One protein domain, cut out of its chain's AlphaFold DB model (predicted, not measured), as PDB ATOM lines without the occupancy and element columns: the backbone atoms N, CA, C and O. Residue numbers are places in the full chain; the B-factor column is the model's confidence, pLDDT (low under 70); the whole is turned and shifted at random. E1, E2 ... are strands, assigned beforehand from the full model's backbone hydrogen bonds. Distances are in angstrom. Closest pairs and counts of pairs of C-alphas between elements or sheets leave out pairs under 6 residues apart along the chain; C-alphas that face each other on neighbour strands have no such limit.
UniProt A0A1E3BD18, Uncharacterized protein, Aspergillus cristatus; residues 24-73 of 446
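What this domain is: This is residues 24 to 73 of the 446 residues of an uncharacterized protein of Aspergillus cristatus (UniProt A0A1E3BD18). Little regular structure is present: a long hairpin makes the longest axis, with the short strands E1 and E2 side by side toward one end and the tip of their link at the other. After E2, residues 51 to 73 fold back as an irregular tail toward the middle. The printed part has 50 residues, no named helix and two named strands, E1 then E2, in one antiparallel sheet; the class is all strand, though these hold only 9 residues. It is compact, with a radius of gyration of the C-alphas of 10.6 A, yet a rod spanning 35 by 17 by 16 A.

Where its parts are: E1, residues 24 to 27, begins at C-alpha 24 (-35.196, 28.837, -42.533) and is 10.1 A long. E2, residues 46 to 50, is 13.1 A long and ends at C-alpha 50 (-41.658, 28.175, -41.752).

How they stand to each other: E1 and E2 form a hairpin, antiparallel at 157 degrees. N 27 and O 46 are within hydrogen-bond range at 2.8 A. In their long link, residues 33 to 34 pair antiparallel with residues 39 to 40.

The domain as a whole: The C-alphas farthest apart, of Arg 38 and Pro 51, are 35.0 A apart. The printed part has no cut. Mean pLDDT of the printed part is 73.2; residues 33 to 43, 51 to 54 and 63 are under 70.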
ATOM      1  N   ILE A  24     -35.843  30.127 -42.805       71.06
ATOM      2  CA  ILE A  24     -35.196  28.837 -42.533       71.06
ATOM      3  C   ILE A  24     -34.432  28.958 -41.231       71.06
ATOM      4  O   ILE A  24     -33.541  29.803 -41.126       71.06
ATOM      5  N   THR A  25     -34.731  28.071 -40.290       74.69
ATOM      6  CA  THR A  25     -33.961  27.972 -39.055       74.69
ATOM      7  C   THR A  25     -33.145  26.699 -39.055       74.69
ATOM      8  O   THR A  25     -33.640  25.621 -39.397       74.69
ATOM      9  N   MET A  26     -31.878  26.859 -38.688       78.06
ATOM     10  CA  MET A  26     -30.939  25.772 -38.512       78.06
ATOM     11  C   MET A  26     -30.584  25.635 -37.038       78.06
ATOM     12  O   MET A  26     -30.292  26.624 -36.372       78.06
ATOM     13  N   PHE A  27     -30.587  24.398 -36.575       85.31
ATOM     14  CA  PHE A  27     -30.166  23.975 -35.253       85.31
ATOM     15  C   PHE A  27     -29.009  22.991 -35.407       85.31
ATOM     16  O   PHE A  27     -28.783  22.435 -36.491       85.31
ATOM     17  N   GLY A  28     -28.287  22.751 -34.324       74.88
ATOM     18  CA  GLY A  28     -27.207  21.786 -34.285       74.88
ATOM     19  C   GLY A  28     -27.678  20.327 -34.450       74.88
ATOM     20  O   GLY A  28     -28.820  20.035 -34.844       74.88
ATOM     21  N   PRO A  29     -26.777  19.367 -34.201       83.06
ATOM     22  CA  PRO A  29     -27.065  17.939 -34.231       83.06
ATOM     23  C   PRO A  29     -28.316  17.542 -33.442       83.06
ATOM     24  O   PRO A  29     -28.626  18.111 -32.399       83.06
ATOM     25  N   CYS A  30     -29.037  16.533 -33.931       82.56
ATOM     26  CA  CYS A  30     -30.193  16.001 -33.214       82.56
ATOM     27  C   CYS A  30     -29.746  15.206 -31.979       82.56
ATOM     28  O   CYS A  30     -28.971  14.255 -32.092       82.56
ATOM     29  N   ARG A  31     -30.285  15.580 -30.819       83.38
ATOM     30  CA  ARG A  31     -30.114  14.946 -29.509       83.38
ATOM     31  C   ARG A  31     -31.098  13.818 -29.254       83.38
ATOM     32  O   ARG A  31     -30.898  13.113 -28.266       83.38
ATOM     33  N   VAL A  32     -32.129  13.630 -30.098       76.75
ATOM     34  CA  VAL A  32     -33.101  12.545 -29.889       76.75
ATOM     35  C   VAL A  32     -32.345  11.257 -29.680       76.75
ATOM     36  O   VAL A  32     -31.609  10.791 -30.566       76.75
ATOM     37  N   THR A  33     -32.597  10.682 -28.507       66.06
ATOM     38  CA  THR A  33     -32.197   9.330 -28.216       66.06
ATOM     39  C   THR A  33     -33.384   8.392 -28.206       66.06
ATOM     40  O   THR A  33     -34.399   8.629 -27.556       66.06
ATOM     41  N   ILE A  34     -33.274   7.309 -28.966       60.47
ATOM     42  CA  ILE A  34     -34.317   6.285 -29.042       60.47
ATOM     43  C   ILE A  34     -33.876   5.136 -28.125       60.47
ATOM     44  O   ILE A  34     -32.682   4.852 -28.024       60.47
ATOM     45  N   GLN A  35     -34.835   4.502 -27.440       50.06
ATOM     46  CA  GLN A  35     -34.607   3.500 -26.384       50.06
ATOM     47  C   GLN A  35     -33.759   4.009 -25.202       50.06
ATOM     48  O   GLN A  35     -32.616   3.597 -25.047       50.06
ATOM     49  N   GLU A  36     -34.322   4.872 -24.345       50.84
ATOM     50  CA  GLU A  36     -33.711   5.247 -23.049       50.84
ATOM     51  C   GLU A  36     -32.221   5.654 -23.157       50.84
ATOM     52  O   GLU A  36     -31.377   5.189 -22.393       50.84
ATOM     53  N   GLY A  37     -31.862   6.482 -24.148       44.25
ATOM     54  CA  GLY A  37     -30.478   6.941 -24.332       44.25
ATOM     55  C   GLY A  37     -29.575   6.058 -25.206       44.25
ATOM     56  O   GLY A  37     -28.396   6.375 -25.363       44.25
ATOM     57  N   ARG A  38     -30.069   4.951 -25.783       45.12
ATOM     58  CA  ARG A  38     -29.215   3.983 -26.507       45.12
ATOM     59  C   ARG A  38     -28.885   4.373 -27.942       45.12
ATOM     60  O   ARG A  38     -27.763   4.140 -28.397       45.12
ATOM     61  N   PHE A  39     -29.822   4.967 -28.668       48.78
ATOM     62  CA  PHE A  39     -29.631   5.353 -30.073       48.78
ATOM     63  C   PHE A  39     -29.528   6.857 -30.159       48.78
ATOM     64  O   PHE A  39     -30.229   7.508 -29.417       48.78
ATOM     65  N   HIS A  40     -28.692   7.409 -31.033       68.12
ATOM     66  CA  HIS A  40     -28.652   8.851 -31.281       68.12
ATOM     67  C   HIS A  40     -29.053   9.079 -32.731       68.12
ATOM     68  O   HIS A  40     -28.613   8.345 -33.622       68.12
ATOM     69  N   CYS A  41     -29.885  10.080 -32.983       68.75
ATOM     70  CA  CYS A  41     -30.191  10.472 -34.345       68.75
ATOM     71  C   CYS A  41     -28.907  10.918 -35.079       68.75
ATOM     72  O   CYS A  41     -28.133  11.731 -34.585       68.75
ATOM     73  N   PHE A  42     -28.680  10.425 -36.301       66.31
ATOM     74  CA  PHE A  42     -27.494  10.778 -37.102       66.31
ATOM     75  C   PHE A  42     -27.590  12.145 -37.795       66.31
ATOM     76  O   PHE A  42     -26.709  12.521 -38.572       66.31
ATOM     77  N   CYS A  43     -28.663  12.886 -37.540       69.00
ATOM     78  CA  CYS A  43     -28.870  14.204 -38.099       69.00
ATOM     79  C   CYS A  43     -27.819  15.182 -37.581       69.00
ATOM     80  O   CYS A  43     -27.733  15.430 -36.380       69.00
ATOM     81  N   LYS A  44     -27.033  15.746 -38.497       76.75
ATOM     82  CA  LYS A  44     -25.965  16.694 -38.163       76.75
ATOM     83  C   LYS A  44     -26.447  18.135 -38.015       76.75
ATOM     84  O   LYS A  44     -25.714  18.935 -37.454       76.75
ATOM     85  N   ALA A  45     -27.647  18.442 -38.506       79.69
ATOM     86  CA  ALA A  45     -28.259  19.757 -38.381       79.69
ATOM     87  C   ALA A  45     -29.787  19.651 -38.455       79.69
ATOM     88  O   ALA A  45     -30.329  19.047 -39.389       79.69
ATOM     89  N   GLY A  46     -30.464  20.257 -37.483       79.94
ATOM     90  CA  GLY A  46     -31.908  20.466 -37.518       79.94
ATOM     91  C   GLY A  46     -32.238  21.543 -38.524       79.94
ATOM     92  O   GLY A  46     -31.670  22.621 -38.451       79.94
ATOM     93  N   VAL A  47     -33.111  21.265 -39.485       78.62
ATOM     94  CA  VAL A  47     -33.477  22.243 -40.516       78.62
ATOM     95  C   VAL A  47     -34.985  22.309 -40.584       78.62
ATOM     96  O   VAL A  47     -35.620  21.269 -40.720       78.62
ATOM     97  N   HIS A  48     -35.560  23.502 -40.522       79.94
ATOM     98  CA  HIS A  48     -36.991  23.688 -40.731       79.94
ATOM     99  C   HIS A  48     -37.283  24.984 -41.481       79.94
ATOM    100  O   HIS A  48     -36.542  25.961 -41.363       79.94
ATOM    101  N   VAL A  49     -38.354  24.975 -42.277       76.56
ATOM    102  CA  VAL A  49     -38.762  26.089 -43.141       76.56
ATOM    103  C   VAL A  49     -40.190  26.478 -42.782       76.56
ATOM    104  O   VAL A  49     -41.104  25.688 -42.992       76.56
ATOM    105  N   HIS A  50     -40.382  27.703 -42.299       74.25
ATOM    106  CA  HIS A  50     -41.658  28.175 -41.752       74.25
ATOM    107  C   HIS A  50     -41.941  29.630 -42.169       74.25
ATOM    108  O   HIS A  50     -41.002  30.378 -42.427       74.25
ATOM    109  N   PRO A  51     -43.211  30.054 -42.285       63.50
ATOM    110  CA  PRO A  51     -43.591  31.374 -42.810       63.50
ATOM    111  C   PRO A  51     -43.463  32.539 -41.807       63.50
ATOM    112  O   PRO A  51     -43.722  33.683 -42.163       63.50
ATOM    113  N   SER A  52     -43.097  32.271 -40.550       68.19
ATOM    114  CA  SER A  52     -43.075  33.255 -39.456       68.19
ATOM    115  C   SER A  52     -41.654  33.483 -38.929       68.19
ATOM    116  O   SER A  52     -40.748  32.709 -39.204       68.19
ATOM    117  N   THR A  53     -41.447  34.540 -38.140       59.06
ATOM    118  CA  THR A  53     -40.241  34.716 -37.307       59.06
ATOM    119  C   THR A  53     -40.297  33.915 -36.002       59.06
ATOM    120  O   THR A  53     -39.316  33.881 -35.263       59.06
ATOM    121  N   SER A  54     -41.452  33.326 -35.677       61.09
ATOM    122  CA  SER A  54     -41.647  32.454 -34.517       61.09
ATOM    123  C   SER A  54     -41.662  30.993 -34.958       61.09
ATOM    124  O   SER A  54     -42.581  30.581 -35.666       61.09
ATOM    125  N   ILE A  55     -40.675  30.222 -34.509       70.44
ATOM    126  CA  ILE A  55     -40.571  28.783 -34.770       70.44
ATOM    127  C   ILE A  55     -41.352  28.050 -33.691       70.44
ATOM    128  O   ILE A  55     -41.091  28.259 -32.503       70.44
ATOM    129  N   ASP A  56     -42.260  27.166 -34.088       81.56
ATOM    130  CA  ASP A  56     -42.747  26.146 -33.171       81.56
ATOM    131  C   ASP A  56     -41.694  25.033 -33.115       81.56
ATOM    132  O   ASP A  56     -41.511  24.263 -34.054       81.56
ATOM    133  N   LEU A  57     -40.947  24.968 -32.011       82.62
ATOM    134  CA  LEU A  57     -39.882  23.979 -31.838       82.62
ATOM    135  C   LEU A  57     -40.416  22.532 -31.799       82.62
ATOM    136  O   LEU A  57     -39.628  21.591 -31.868       82.62
ATOM    137  N   SER A  58     -41.734  22.327 -31.712       83.31
ATOM    138  CA  SER A  58     -42.344  21.005 -31.868       83.31
ATOM    139  C   SER A  58     -42.459  20.550 -33.333       83.31
ATOM    140  O   SER A  58     -42.706  19.367 -33.582       83.31
ATOM    141  N   GLU A  59     -42.229  21.440 -34.306       81.69
ATOM    142  CA  GLU A  59     -42.263  21.103 -35.729       81.69
ATOM    143  C   GLU A  59     -41.132  20.138 -36.124       81.69
ATOM    144  O   GLU A  59     -40.047  20.159 -35.537       81.69
ATOM    145  N   PRO A  60     -41.356  19.265 -37.123       79.88
ATOM    146  CA  PRO A  60     -40.381  18.260 -37.511       79.88
ATOM    147  C   PRO A  60     -39.241  18.850 -38.351       79.88
ATOM    148  O   PRO A  60     -39.440  19.616 -39.296       79.88
ATOM    149  N   CYS A  61     -38.025  18.406 -38.057       80.31
ATOM    150  CA  CYS A  61     -36.833  18.656 -38.852       80.31
ATOM    151  C   CYS A  61     -36.952  18.043 -40.261       80.31
ATOM    152  O   CYS A  61     -37.193  16.850 -40.421       80.31
ATOM    153  N   SER A  62     -36.663  18.822 -41.298       70.19
ATOM    154  CA  SER A  62     -36.646  18.407 -42.706       70.19
ATOM    155  C   SER A  62     -35.634  17.291 -43.009       70.19
ATOM    156  O   SER A  62     -35.793  16.557 -43.986       70.19
ATOM    157  N   THR A  63     -34.595  17.148 -42.181       66.00
ATOM    158  CA  THR A  63     -33.525  16.156 -42.365       66.00
ATOM    159  C   THR A  63     -33.852  14.815 -41.705       66.00
ATOM    160  O   THR A  63     -33.667  13.770 -42.326       66.00
ATOM    161  N   CYS A  64     -34.312  14.819 -40.449       72.88
ATOM    162  CA  CYS A  64     -34.507  13.597 -39.653       72.88
ATOM    163  C   CYS A  64     -35.916  13.396 -39.106       72.88
ATOM    164  O   CYS A  64     -36.179  12.365 -38.499       72.88
ATOM    165  N   ASN A  65     -36.807  14.359 -39.323       70.44
ATOM    166  CA  ASN A  65     -38.207  14.323 -38.919       70.44
ATOM    167  C   ASN A  65     -38.451  14.243 -37.397       70.44
ATOM    168  O   ASN A  65     -39.572  13.973 -36.970       70.44
ATOM    169  N   HIS A  66     -37.426  14.499 -36.580       80.56
ATOM    170  CA  HIS A  66     -37.569  14.721 -35.141       80.56
ATOM    171  C   HIS A  66     -37.983  16.172 -34.851       80.56
ATOM    172  O   HIS A  66     -37.636  17.043 -35.652       80.56
ATOM    173  N   PRO A  67     -38.689  16.448 -33.738       84.44
ATOM    174  CA  PRO A  67     -39.002  17.814 -33.321       84.44
ATOM    175  C   PRO A  67     -37.743  18.683 -33.235       84.44
ATOM    176  O   PRO A  67     -36.713  18.222 -32.742       84.44
ATOM    177  N   LEU A  68     -37.811  19.935 -33.688       82.31
ATOM    178  CA  LEU A  68     -36.662  20.849 -33.674       82.31
ATOM    179  C   LEU A  68     -36.117  21.096 -32.269       82.31
ATOM    180  O   LEU A  68     -34.916  21.272 -32.136       82.31
ATOM    181  N   VAL A  69     -36.965  21.047 -31.238       89.44
ATOM    182  CA  VAL A  69     -36.579  21.157 -29.820       89.44
ATOM    183  C   VAL A  69     -35.543  20.113 -29.410       89.44
ATOM    184  O   VAL A  69     -34.756  20.335 -28.498       89.44
ATOM    185  N   GLU A  70     -35.499  18.986 -30.114       87.06
ATOM    186  CA  GLU A  70     -34.562  17.905 -29.852       87.06
ATOM    187  C   GLU A  70     -33.211  18.115 -30.548       87.06
ATOM    188  O   GLU A  70     -32.422  17.181 -30.644       87.06
ATOM    189  N   HIS A  71     -32.927  19.298 -31.087       87.94
ATOM    190  CA  HIS A  71     -31.651  19.626 -31.714       87.94
ATOM    191  C   HIS A  71     -30.778  20.520 -30.820       87.94
ATOM    192  O   HIS A  71     -31.269  21.308 -30.017       87.94
ATOM    193  N   GLU A  72     -29.455  20.385 -30.944       83.38
ATOM    194  CA  GLU A  72     -28.481  21.291 -30.320       83.38
ATOM    195  C   GLU A  72     -28.726  22.750 -30.753       83.38
ATOM    196  O   GLU A  72     -29.347  23.010 -31.778       83.38
ATOM    197  N   ASP A  73     -28.258  23.718 -29.965       80.62
ATOM    198  CA  ASP A  73     -28.436  25.164 -30.203       80.62
ATOM    199  C   ASP A  73     -29.879  25.696 -30.102       80.62
ATOM    200  O   ASP A  73     -30.105  26.901 -30.232       80.62
TER     201      ASP A  73